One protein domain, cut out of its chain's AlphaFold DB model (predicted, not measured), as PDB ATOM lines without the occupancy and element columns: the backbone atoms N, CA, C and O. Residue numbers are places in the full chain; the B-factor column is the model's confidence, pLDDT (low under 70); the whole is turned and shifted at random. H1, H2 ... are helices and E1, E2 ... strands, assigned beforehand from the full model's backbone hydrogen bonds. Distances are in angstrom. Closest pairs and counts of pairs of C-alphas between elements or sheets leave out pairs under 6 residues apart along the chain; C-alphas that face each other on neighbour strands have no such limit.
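What this domain is: This is residues 149 to 232 of the 333 residues of the protein "Act1 protein" of Symbiodinium pilosum (UniProt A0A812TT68). A small two-stranded hairpin, E1 and E2, lies near the middle, with H1 packed on it and short H2 close by. From the hairpin the chain swings out through H3, H4 and H5 in a loose arc and returns at H6, whose residues 227 to 232 stick out. The 84 printed residues hold six named helices and two strands in the order H1 H2 E1 E2 H3 H4 H5 H6, the sheet E1 - E2 being antiparallel; the class is mostly helix. The whole is compact, with a radius of gyration of the C-alphas of 12.2 A and spans of 33 by 28 by 20 A.

Where its parts are: E1 is residues 170 to 172, beginning at C-alpha 170 (18.717, -4.381, -44.262), and E2 178 to 180. H1, residues 149 to 157, measures 12.2 A from C-alpha 149 (9.995, -4.163, -36.753). H2 is 162 to 165, H3 189 to 192, H4 195 to 202 (10.2 A), H5 204 to 213 (14.3 A), and H6 220 to 232 (18.3 A), ending at C-alpha 232 (14.745, -17.782, -24.938).

How they stand to each other: In the hairpin E1 and E2, N 171 and O 179 are 2.9 A apart, within hydrogen-bond range. The closest C-alphas of H1 and E1, Ala 155 and Val 172, are 6.8 A apart. H1 touches H2, closest at C-alphas 152 and 165, 5.6 A. H2 and H3 only just touch, with 3 pairs of C-alphas within 8 A, closest 164 and 189, 6.7 A. H5 and H6 only just touch, with 3 pairs, about perpendicular at 90 degrees; the closest C-alphas are 208 and 222, 7.5 A. H4 and H6 are apart. Every O i to N i+4 pair is within hydrogen-bond range in H1, H4, H5 and H6; H2 and H3 are too short for one.

The domain as a whole: The C-alphas of Glu 190 and Val 232 are farthest apart, 36.5 A. The printed part has no cut and no long link. Mean pLDDT of the printed part is 75.7; residues 211 to 218 and 229 to 232 are among those under 70.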
ATOM      1  N   GLU A 149      11.251  -4.737 -36.249       85.50
ATOM      2  CA  GLU A 149       9.995  -4.163 -36.753       85.50
ATOM      3  C   GLU A 149      10.030  -2.626 -36.828       85.50
ATOM      4  O   GLU A 149       9.552  -2.038 -37.804       85.50
ATOM      5  N   GLU A 150      10.634  -1.962 -35.835       84.88
ATOM      6  CA  GLU A 150      10.856  -0.508 -35.842       84.88
ATOM      7  C   GLU A 150      11.756  -0.104 -37.014       84.88
ATOM      8  O   GLU A 150      11.467   0.867 -37.716       84.88
ATOM      9  N   MET A 151      12.805  -0.883 -37.288       84.62
ATOM     10  CA  MET A 151      13.714  -0.626 -38.403       84.62
ATOM     11  C   MET A 151      13.050  -0.811 -39.769       84.62
ATOM     12  O   MET A 151      13.238   0.014 -40.665       84.62
ATOM     13  N   GLN A 152      12.235  -1.854 -39.934       87.62
ATOM     14  CA  GLN A 152      11.439  -2.047 -41.148       87.62
ATOM     15  C   GLN A 152      10.406  -0.929 -41.336       87.62
ATOM     16  O   GLN A 152      10.197  -0.456 -42.453       87.62
ATOM     17  N   SER A 153       9.792  -0.462 -40.248       86.75
ATOM     18  CA  SER A 153       8.854   0.667 -40.270       86.75
ATOM     19  C   SER A 153       9.546   1.980 -40.653       86.75
ATOM     20  O   SER A 153       9.018   2.730 -41.474       86.75
ATOM     21  N   LEU A 154      10.757   2.222 -40.139       82.88
ATOM     22  CA  LEU A 154      11.596   3.359 -40.520       82.88
ATOM     23  C   LEU A 154      11.971   3.303 -42.008       82.88
ATOM     24  O   LEU A 154      11.784   4.287 -42.718       82.88
ATOM     25  N   ALA A 155      12.416   2.147 -42.511       81.94
ATOM     26  CA  ALA A 155      12.752   1.968 -43.924       81.94
ATOM     27  C   ALA A 155      11.550   2.225 -44.857       81.94
ATOM     28  O   ALA A 155      11.702   2.910 -45.870       81.94
ATOM     29  N   ARG A 156      10.340   1.767 -44.493       84.31
ATOM     30  CA  ARG A 156       9.097   2.101 -45.224       84.31
ATOM     31  C   ARG A 156       8.788   3.599 -45.183       84.31
ATOM     32  O   ARG A 156       8.429   4.168 -46.208       84.31
ATOM     33  N   GLY A 157       8.967   4.249 -44.031       76.62
ATOM     34  CA  GLY A 157       8.808   5.703 -43.883       76.62
ATOM     35  C   GLY A 157       9.781   6.521 -44.741       76.62
ATOM     36  O   GLY A 157       9.458   7.638 -45.137       76.62
ATOM     37  N   LEU A 158      10.935   5.943 -45.080       81.31
ATOM     38  CA  LEU A 158      11.946   6.503 -45.982       81.31
ATOM     39  C   LEU A 158      11.709   6.146 -47.463       81.31
ATOM     40  O   LEU A 158      12.524   6.494 -48.316       81.31
ATOM     41  N   GLY A 159      10.603   5.467 -47.786       79.50
ATOM     42  CA  GLY A 159      10.230   5.110 -49.156       79.50
ATOM     43  C   GLY A 159      10.943   3.878 -49.723       79.50
ATOM     44  O   GLY A 159      10.902   3.672 -50.936       79.50
ATOM     45  N   ALA A 160      11.586   3.051 -48.891       78.88
ATOM     46  CA  ALA A 160      12.188   1.807 -49.365       78.88
ATOM     47  C   ALA A 160      11.122   0.819 -49.863       78.88
ATOM     48  O   ALA A 160      10.070   0.637 -49.247       78.88
ATOM     49  N   LEU A 161      11.422   0.148 -50.976       74.50
ATOM     50  CA  LEU A 161      10.544  -0.858 -51.566       74.50
ATOM     51  C   LEU A 161      10.470  -2.104 -50.680       74.50
ATOM     52  O   LEU A 161      11.465  -2.521 -50.089       74.50
ATOM     53  N   GLU A 162       9.298  -2.736 -50.622       84.19
ATOM     54  CA  GLU A 162       9.016  -3.822 -49.673       84.19
ATOM     55  C   GLU A 162       9.972  -5.026 -49.828       84.19
ATOM     56  O   GLU A 162      10.363  -5.628 -48.832       84.19
ATOM     57  N   CYS A 163      10.452  -5.314 -51.045       78.75
ATOM     58  CA  CYS A 163      11.485  -6.331 -51.284       78.75
ATOM     59  C   CYS A 163      12.820  -6.029 -50.577       78.75
ATOM     60  O   CYS A 163      13.514  -6.950 -50.159       78.75
ATOM     61  N   CYS A 164      13.167  -4.750 -50.412       80.81
ATOM     62  CA  CYS A 164      14.355  -4.302 -49.686       80.81
ATOM     63  C   CYS A 164      14.102  -4.265 -48.170       80.81
ATOM     64  O   CYS A 164      14.999  -4.547 -47.384       80.81
ATOM     65  N   VAL A 165      12.874  -3.949 -47.743       84.50
ATOM     66  CA  VAL A 165      12.472  -3.941 -46.323       84.50
ATOM     67  C   VAL A 165      12.461  -5.355 -45.723       84.50
ATOM     68  O   VAL A 165      12.793  -5.534 -44.551       84.50
ATOM     69  N   GLN A 166      12.092  -6.362 -46.519       84.88
ATOM     70  CA  GLN A 166      11.997  -7.762 -46.089       84.88
ATOM     71  C   GLN A 166      13.337  -8.516 -46.075       84.88
ATOM     72  O   GLN A 166      13.395  -9.627 -45.548       84.88
ATOM     73  N   ASP A 167      14.407  -7.953 -46.639       88.94
ATOM     74  CA  ASP A 167      15.693  -8.646 -46.717       88.94
ATOM     75  C   ASP A 167      16.445  -8.629 -45.361       88.94
ATOM     76  O   ASP A 167      16.533  -7.587 -44.700       88.94
ATOM     77  N   PRO A 168      17.008  -9.775 -44.919       85.00
ATOM     78  CA  PRO A 168      17.624  -9.920 -43.596       85.00
ATOM     79  C   PRO A 168      18.848  -9.025 -43.358       85.00
ATOM     80  O   PRO A 168      19.213  -8.806 -42.200       85.00
ATOM     81  N   TYR A 169      19.494  -8.529 -44.415       87.06
ATOM     82  CA  TYR A 169      20.679  -7.678 -44.317       87.06
ATOM     83  C   TYR A 169      20.368  -6.185 -44.392       87.06
ATOM     84  O   TYR A 169      21.301  -5.385 -44.471       87.06
ATOM     85  N   MET A 170      19.095  -5.789 -44.351       87.38
ATOM     86  CA  MET A 170      18.717  -4.381 -44.262       87.38
ATOM     87  C   MET A 170      19.259  -3.739 -42.974       87.38
ATOM     88  O   MET A 170      19.206  -4.334 -41.893       87.38
ATOM     89  N   TYR A 171      19.749  -2.506 -43.081       86.25
ATOM     90  CA  TYR A 171      19.838  -1.575 -41.958       86.25
ATOM     91  C   TYR A 171      19.567  -0.138 -42.411       86.25
ATOM     92  O   TYR A 171      19.701   0.189 -43.590       86.25
ATOM     93  N   VAL A 172      19.224   0.729 -41.458       81.44
ATOM     94  CA  VAL A 172      19.142   2.182 -41.671       81.44
ATOM     95  C   VAL A 172      20.308   2.857 -40.948       81.44
ATOM     96  O   VAL A 172      20.555   2.569 -39.774       81.44
ATOM     97  N   ASP A 173      21.057   3.718 -41.640       81.56
ATOM     98  CA  ASP A 173      22.191   4.437 -41.049       81.56
ATOM     99  C   ASP A 173      21.778   5.720 -40.302       81.56
ATOM    100  O   ASP A 173      20.619   6.133 -40.297       81.56
ATOM    101  N   ALA A 174      22.753   6.381 -39.669       77.12
ATOM    102  CA  ALA A 174      22.525   7.621 -38.924       77.12
ATOM    103  C   ALA A 174      22.081   8.815 -39.800       77.12
ATOM    104  O   ALA A 174      21.624   9.821 -39.261       77.12
ATOM    105  N   ASN A 175      22.205   8.713 -41.127       76.50
ATOM    106  CA  ASN A 175      21.774   9.723 -42.094       76.50
ATOM    107  C   ASN A 175      20.400   9.389 -42.710       76.50
ATOM    108  O   ASN A 175      19.929  10.120 -43.579       76.50
ATOM    109  N   ASN A 176      19.744   8.320 -42.240       78.19
ATOM    110  CA  ASN A 176      18.495   7.771 -42.766       78.19
ATOM    111  C   ASN A 176      18.599   7.195 -44.193       78.19
ATOM    112  O   ASN A 176      17.634   7.243 -44.956       78.19
ATOM    113  N   PHE A 177      19.739   6.605 -44.560       79.69
ATOM    114  CA  PHE A 177      19.845   5.776 -45.762       79.69
ATOM    115  C   PHE A 177      19.571   4.307 -45.450       79.69
ATOM    116  O   PHE A 177      20.129   3.748 -44.505       79.69
ATOM    117  N   VAL A 178      18.761   3.663 -46.294       79.94
ATOM    118  CA  VAL A 178      18.522   2.214 -46.244       79.94
ATOM    119  C   VAL A 178      19.635   1.500 -47.015       79.94
ATOM    120  O   VAL A 178      19.888   1.784 -48.191       79.94
ATOM    121  N   LEU A 179      20.346   0.607 -46.330       82.62
ATOM    122  CA  LEU A 179      21.613   0.031 -46.769       82.62
ATOM    123  C   LEU A 179      21.678  -1.482 -46.519       82.62
ATOM    124  O   LEU A 179      21.091  -2.011 -45.579       82.62
ATOM    125  N   CYS A 180      22.484  -2.167 -47.327       82.31
ATOM    126  CA  CYS A 180      22.915  -3.538 -47.085       82.31
ATOM    127  C   CYS A 180      24.000  -3.567 -46.002       82.31
ATOM    128  O   CYS A 180      25.100  -3.057 -46.220       82.31
ATOM    129  N   ALA A 181      23.773  -4.227 -44.871       77.56
ATOM    130  CA  ALA A 181      24.792  -4.406 -43.838       77.56
ATOM    131  C   ALA A 181      26.011  -5.177 -44.375       77.56
ATOM    132  O   ALA A 181      27.153  -4.847 -44.033       77.56
ATOM    133  N   ALA A 182      25.771  -6.150 -45.266       73.81
ATOM    134  CA  ALA A 182      26.793  -7.043 -45.804       73.81
ATOM    135  C   ALA A 182      27.777  -6.363 -46.781       73.81
ATOM    136  O   ALA A 182      28.945  -6.741 -46.839       73.81
ATOM    137  N   CYS A 183      27.347  -5.344 -47.538       73.62
ATOM    138  CA  CYS A 183      28.217  -4.661 -48.515       73.62
ATOM    139  C   CYS A 183      28.167  -3.125 -48.517       73.62
ATOM    140  O   CYS A 183      28.847  -2.503 -49.329       73.62
ATOM    141  N   ASN A 184      27.405  -2.518 -47.607       77.19
ATOM    142  CA  ASN A 184      27.306  -1.074 -47.388       77.19
ATOM    143  C   ASN A 184      26.764  -0.247 -48.577       77.19
ATOM    144  O   ASN A 184      27.011   0.958 -48.650       77.19
ATOM    145  N   LYS A 185      26.036  -0.887 -49.501       77.31
ATOM    146  CA  LYS A 185      25.364  -0.252 -50.649       77.31
ATOM    147  C   LYS A 185      23.916   0.110 -50.339       77.31
ATOM    148  O   LYS A 185      23.305  -0.543 -49.497       77.31
ATOM    149  N   HIS A 186      23.359   1.083 -51.064       77.81
ATOM    150  CA  HIS A 186      21.919   1.358 -51.042       77.81
ATOM    151  C   HIS A 186      21.099   0.123 -51.401       77.81
ATOM    152  O   HIS A 186      21.456  -0.661 -52.282       77.81
ATOM    153  N   PHE A 187      20.003  -0.036 -50.671       74.06
ATOM    154  CA  PHE A 187      19.077  -1.141 -50.821       74.06
ATOM    155  C   PHE A 187      18.034  -0.798 -51.883       74.06
ATOM    156  O   PHE A 187      17.013  -0.171 -51.614       74.06
ATOM    157  N   THR A 188      18.361  -1.184 -53.116       78.00
ATOM    158  CA  THR A 188      17.510  -1.074 -54.303       78.00
ATOM    159  C   THR A 188      17.163  -2.477 -54.830       78.00
ATOM    160  O   THR A 188      17.872  -3.438 -54.506       78.00
ATOM    161  N   PRO A 189      16.111  -2.645 -55.652       73.44
ATOM    162  CA  PRO A 189      15.757  -3.947 -56.225       73.44
ATOM    163  C   PRO A 189      16.899  -4.584 -57.029       73.44
ATOM    164  O   PRO A 189      17.112  -5.794 -56.963       73.44
ATOM    165  N   GLU A 190      17.677  -3.766 -57.737       72.31
ATOM    166  CA  GLU A 190      18.829  -4.184 -58.541       72.31
ATOM    167  C   GLU A 190      19.971  -4.681 -57.651       72.31
ATOM    168  O   GLU A 190      20.743  -5.549 -58.053       72.31
ATOM    169  N   HIS A 191      20.088  -4.169 -56.420       75.00
ATOM    170  CA  HIS A 191      21.073  -4.673 -55.473       75.00
ATOM    171  C   HIS A 191      20.760  -6.113 -55.037       75.00
ATOM    172  O   HIS A 191      21.675  -6.946 -55.000       75.00
ATOM    173  N   LEU A 192      19.485  -6.415 -54.769       68.69
ATOM    174  CA  LEU A 192      19.028  -7.733 -54.307       68.69
ATOM    175  C   LEU A 192      19.330  -8.847 -55.321       68.69
ATOM    176  O   LEU A 192      19.624  -9.974 -54.929       68.69
ATOM    177  N   THR A 193      19.317  -8.530 -56.619       75.06
ATOM    178  CA  THR A 193      19.631  -9.481 -57.700       75.06
ATOM    179  C   THR A 193      21.130  -9.613 -57.986       75.06
ATOM    180  O   THR A 193      21.536 -10.482 -58.762       75.06
ATOM    181  N   THR A 194      21.998  -8.804 -57.360       67.94
ATOM    182  CA  THR A 194      23.446  -8.931 -57.582       67.94
ATOM    183  C   THR A 194      23.972 -10.264 -57.056       67.94
ATOM    184  O   THR A 194      23.750 -10.629 -55.905       67.94
ATOM    185  N   ARG A 195      24.804 -10.945 -57.858       67.38
ATOM    186  CA  ARG A 195      25.495 -12.193 -57.467       67.38
ATOM    187  C   ARG A 195      26.209 -12.100 -56.109       67.38
ATOM    188  O   ARG A 195      26.304 -13.094 -55.398       67.38
ATOM    189  N   ARG A 196      26.700 -10.909 -55.743       68.44
ATOM    190  CA  ARG A 196      27.329 -10.648 -54.441       68.44
ATOM    191  C   ARG A 196      26.310 -10.670 -53.296       68.44
ATOM    192  O   ARG A 196      26.580 -11.319 -52.293       68.44
ATOM    193  N   HIS A 197      25.154 -10.021 -53.447       75.25
ATOM    194  CA  HIS A 197      24.085 -10.073 -52.442       75.25
ATOM    195  C   HIS A 197      23.507 -11.483 -52.294       75.25
ATOM    196  O   HIS A 197      23.413 -11.998 -51.183       75.25
ATOM    197  N   LEU A 198      23.256 -12.159 -53.420       75.88
ATOM    198  CA  LEU A 198      22.826 -13.559 -53.439       75.88
ATOM    199  C   LEU A 198      23.815 -14.471 -52.690       75.88
ATOM    200  O   LEU A 198      23.391 -15.253 -51.848       75.88
ATOM    201  N   SER A 199      25.133 -14.286 -52.858       69.00
ATOM    202  CA  SER A 199      26.127 -15.087 -52.118       69.00
ATOM    203  C   SER A 199      26.092 -14.896 -50.590       69.00
ATOM    204  O   SER A 199      26.447 -15.815 -49.849       69.00
ATOM    205  N   TYR A 200      25.622 -13.742 -50.096       76.19
ATOM    206  CA  TYR A 200      25.370 -13.530 -48.664       76.19
ATOM    207  C   TYR A 200      24.087 -14.228 -48.198       76.19
ATOM    208  O   TYR A 200      24.022 -14.729 -47.073       76.19
ATOM    209  N   LEU A 201      23.059 -14.267 -49.050       73.19
ATOM    210  CA  LEU A 201      21.813 -14.992 -48.790       73.19
ATOM    211  C   LEU A 201      22.005 -16.515 -48.835       73.19
ATOM    212  O   LEU A 201      21.318 -17.213 -48.091       73.19
ATOM    213  N   ASP A 202      22.957 -17.016 -49.625       76.88
ATOM    214  CA  ASP A 202      23.361 -18.426 -49.638       76.88
ATOM    215  C   ASP A 202      24.164 -18.782 -48.372       76.88
ATOM    216  O   ASP A 202      23.841 -19.735 -47.661       76.88
ATOM    217  N   ASN A 203      25.183 -17.982 -48.026       77.88
ATOM    218  CA  ASN A 203      26.015 -18.196 -46.835       77.88
ATOM    219  C   ASN A 203      25.547 -17.353 -45.635       77.88
ATOM    220  O   ASN A 203      26.273 -16.480 -45.139       77.88
ATOM    221  N   LYS A 204      24.329 -17.619 -45.144       73.06
ATOM    222  CA  LYS A 204      23.740 -16.835 -44.042       73.06
ATOM    223  C   LYS A 204      24.572 -16.877 -42.766       73.06
ATOM    224  O   LYS A 204      24.873 -15.831 -42.200       73.06
ATOM    225  N   GLN A 205      24.993 -18.068 -42.336       70.81
ATOM    226  CA  GLN A 205      25.739 -18.223 -41.085       70.81
ATOM    227  C   GLN A 205      27.111 -17.535 -41.138       70.81
ATOM    228  O   GLN A 205      27.482 -16.844 -40.190       70.81
ATOM    229  N   GLY A 206      27.852 -17.682 -42.244       69.50
ATOM    230  CA  GLY A 206      29.138 -17.007 -42.423       69.50
ATOM    231  C   GLY A 206      28.990 -15.486 -42.444       69.50
ATOM    232  O   GLY A 206      29.735 -14.787 -41.757       69.50
ATOM    233  N   THR A 207      27.977 -14.977 -43.153       70.38
ATOM    234  CA  THR A 207      27.690 -13.536 -43.221       70.38
ATOM    235  C   THR A 207      27.295 -12.972 -41.853       70.38
ATOM    236  O   THR A 207      27.811 -11.931 -41.457       70.38
ATOM    237  N   VAL A 208      26.443 -13.664 -41.088       71.44
ATOM    238  CA  VAL A 208      26.055 -13.260 -39.721       71.44
ATOM    239  C   VAL A 208      27.259 -13.242 -38.778       71.44
ATOM    240  O   VAL A 208      27.461 -12.250 -38.078       71.44
ATOM    241  N   ASN A 209      28.091 -14.288 -38.788       70.06
ATOM    242  CA  ASN A 209      29.300 -14.347 -37.961       70.06
ATOM    243  C   ASN A 209      30.260 -13.185 -38.281       70.06
ATOM    244  O   ASN A 209      30.810 -12.566 -37.370       70.06
ATOM    245  N   TRP A 210      30.417 -12.847 -39.565       74.81
ATOM    246  CA  TRP A 210      31.220 -11.702 -39.993       74.81
ATOM    247  C   TRP A 210      30.611 -10.360 -39.547       74.81
ATOM    248  O   TRP A 210      31.308  -9.556 -38.928       74.81
ATOM    249  N   LEU A 211      29.304 -10.141 -39.742       68.38
ATOM    250  CA  LEU A 211      28.602  -8.923 -39.301       68.38
ATOM    251  C   LEU A 211      28.674  -8.698 -37.779       68.38
ATOM    252  O   LEU A 211      28.743  -7.551 -37.326       68.38
ATOM    253  N   LEU A 212      28.682  -9.783 -36.995       64.88
ATOM    254  CA  LEU A 212      28.917  -9.744 -35.550       64.88
ATOM    255  C   LEU A 212      30.350  -9.293 -35.223       64.88
ATOM    256  O   LEU A 212      30.527  -8.439 -34.352       64.88
ATOM    257  N   SER A 213      31.362  -9.802 -35.938       68.31
ATOM    258  CA  SER A 213      32.761  -9.387 -35.739       68.31
ATOM    259  C   SER A 213      33.021  -7.924 -36.130       68.31
ATOM    260  O   SER A 213      33.704  -7.210 -35.398       68.31
ATOM    261  N   GLU A 214      32.380  -7.443 -37.201       68.06
ATOM    262  CA  GLU A 214      32.437  -6.052 -37.687       68.06
ATOM    263  C   GLU A 214      31.626  -5.060 -36.834       68.06
ATOM    264  O   GLU A 214      31.588  -3.866 -37.132       68.06
ATOM    265  N   ARG A 215      30.946  -5.529 -35.776       58.16
ATOM    266  CA  ARG A 215      30.113  -4.706 -34.885       58.16
ATOM    267  C   ARG A 215      29.114  -3.825 -35.652       58.16
ATOM    268  O   ARG A 215      29.032  -2.619 -35.413       58.16
ATOM    269  N   LYS A 216      28.304  -4.430 -36.527       66.38
ATOM    270  CA  LYS A 216      27.158  -3.770 -37.189       66.38
ATOM    271  C   LYS A 216      25.817  -4.116 -36.504       66.38
ATOM    272  O   LYS A 216      24.964  -4.723 -37.149       66.38
ATOM    273  N   PRO A 217      25.579  -3.756 -35.220       62.12
ATOM    274  CA  PRO A 217      24.446  -4.261 -34.427       62.12
ATOM    275  C   PRO A 217      23.069  -3.840 -34.956       62.12
ATOM    276  O   PRO A 217      22.068  -4.423 -34.568       62.12
ATOM    277  N   MET A 218      23.026  -2.838 -35.836       67.75
ATOM    278  CA  MET A 218      21.813  -2.292 -36.444       67.75
ATOM    279  C   MET A 218      21.272  -3.143 -37.605       67.75
ATOM    280  O   MET A 218      20.375  -2.696 -38.294       67.75
ATOM    281  N   CYS A 219      21.820  -4.320 -37.903       81.19
ATOM    282  CA  CYS A 219      21.316  -5.155 -38.998       81.19
ATOM    283  C   CYS A 219      20.050  -5.926 -38.581       81.19
ATOM    284  O   CYS A 219      20.055  -6.539 -37.512       81.19
ATOM    285  N   VAL A 220      19.010  -5.972 -39.428       80.38
ATOM    286  CA  VAL A 220      17.725  -6.648 -39.138       80.38
ATOM    287  C   VAL A 220      17.913  -8.073 -38.604       80.38
ATOM    288  O   VAL A 220      17.365  -8.394 -37.552       80.38
ATOM    289  N   ILE A 221      18.741  -8.908 -39.244       81.94
ATOM    290  CA  ILE A 221      18.998 -10.280 -38.766       81.94
ATOM    291  C   ILE A 221      19.644 -10.329 -37.371       81.94
ATOM    292  O   ILE A 221      19.386 -11.256 -36.608       81.94
ATOM    293  N   LEU A 222      20.455  -9.334 -36.997       79.50
ATOM    294  CA  LEU A 222      21.081  -9.278 -35.671       79.50
ATOM    295  C   LEU A 222      20.101  -8.792 -34.595       79.50
ATOM    296  O   LEU A 222      20.145  -9.291 -33.470       79.50
ATOM    297  N   LEU A 223      19.187  -7.884 -34.948       77.31
ATOM    298  CA  LEU A 223      18.076  -7.477 -34.084       77.31
ATOM    299  C   LEU A 223      17.133  -8.661 -33.827       77.31
ATOM    300  O   LEU A 223      16.884  -8.992 -32.670       77.31
ATOM    301  N   GLN A 224      16.739  -9.386 -34.878       81.06
ATOM    302  CA  GLN A 224      15.918 -10.602 -34.777       81.06
ATOM    303  C   GLN A 224      16.588 -11.690 -33.923       81.06
ATOM    304  O   GLN A 224      15.940 -12.291 -33.067       81.06
ATOM    305  N   LEU A 225      17.894 -11.926 -34.096       77.75
ATOM    306  CA  LEU A 225      18.644 -12.856 -33.242       77.75
ATOM    307  C   LEU A 225      18.710 -12.371 -31.784       77.75
ATOM    308  O   LEU A 225      18.656 -13.186 -30.865       77.75
ATOM    309  N   SER A 226      18.804 -11.062 -31.532       71.94
ATOM    310  CA  SER A 226      18.759 -10.508 -30.171       71.94
ATOM    311  C   SER A 226      17.381 -10.693 -29.524       71.94
ATOM    312  O   SER A 226      17.293 -11.107 -28.367       71.94
ATOM    313  N   GLU A 227      16.306 -10.455 -30.274       75.25
ATOM    314  CA  GLU A 227      14.915 -10.649 -29.848       75.25
ATOM    315  C   GLU A 227      14.614 -12.125 -29.555       75.25
ATOM    316  O   GLU A 227      14.079 -12.438 -28.490       75.25
ATOM    317  N   GLN A 228      15.046 -13.044 -30.424       72.56
ATOM    318  CA  GLN A 228      14.945 -14.489 -30.191       72.56
ATOM    319  C   GLN A 228      15.710 -14.911 -28.931       72.56
ATOM    320  O   GLN A 228      15.152 -15.603 -28.082       72.56
ATOM    321  N   ASN A 229      16.951 -14.447 -28.751       64.62
ATOM    322  CA  ASN A 229      17.738 -14.760 -27.556       64.62
ATOM    323  C   ASN A 229      17.115 -14.188 -26.269       64.62
ATOM    324  O   ASN A 229      17.170 -14.843 -25.229       64.62
ATOM    325  N   ARG A 230      16.458 -13.019 -26.323       58.19
ATOM    326  CA  ARG A 230      15.660 -12.486 -25.200       58.19
ATOM    327  C   ARG A 230      14.412 -13.328 -24.925       58.19
ATOM    328  O   ARG A 230      14.106 -13.575 -23.763       58.19
ATOM    329  N   GLY A 231      13.725 -13.800 -25.965       51.38
ATOM    330  CA  GLY A 231      12.586 -14.717 -25.837       51.38
ATOM    331  C   GLY A 231      12.975 -16.074 -25.238       51.38
ATOM    332  O   GLY A 231      12.221 -16.629 -24.443       51.38
ATOM    333  N   VAL A 232      14.175 -16.572 -25.551       47.28
ATOM    334  CA  VAL A 232      14.745 -17.782 -24.938       47.28
ATOM    335  C   VAL A 232      15.161 -17.521 -23.485       47.28
ATOM    336  O   VAL A 232      14.810 -18.309 -22.615       47.28
TER     337      VAL A 232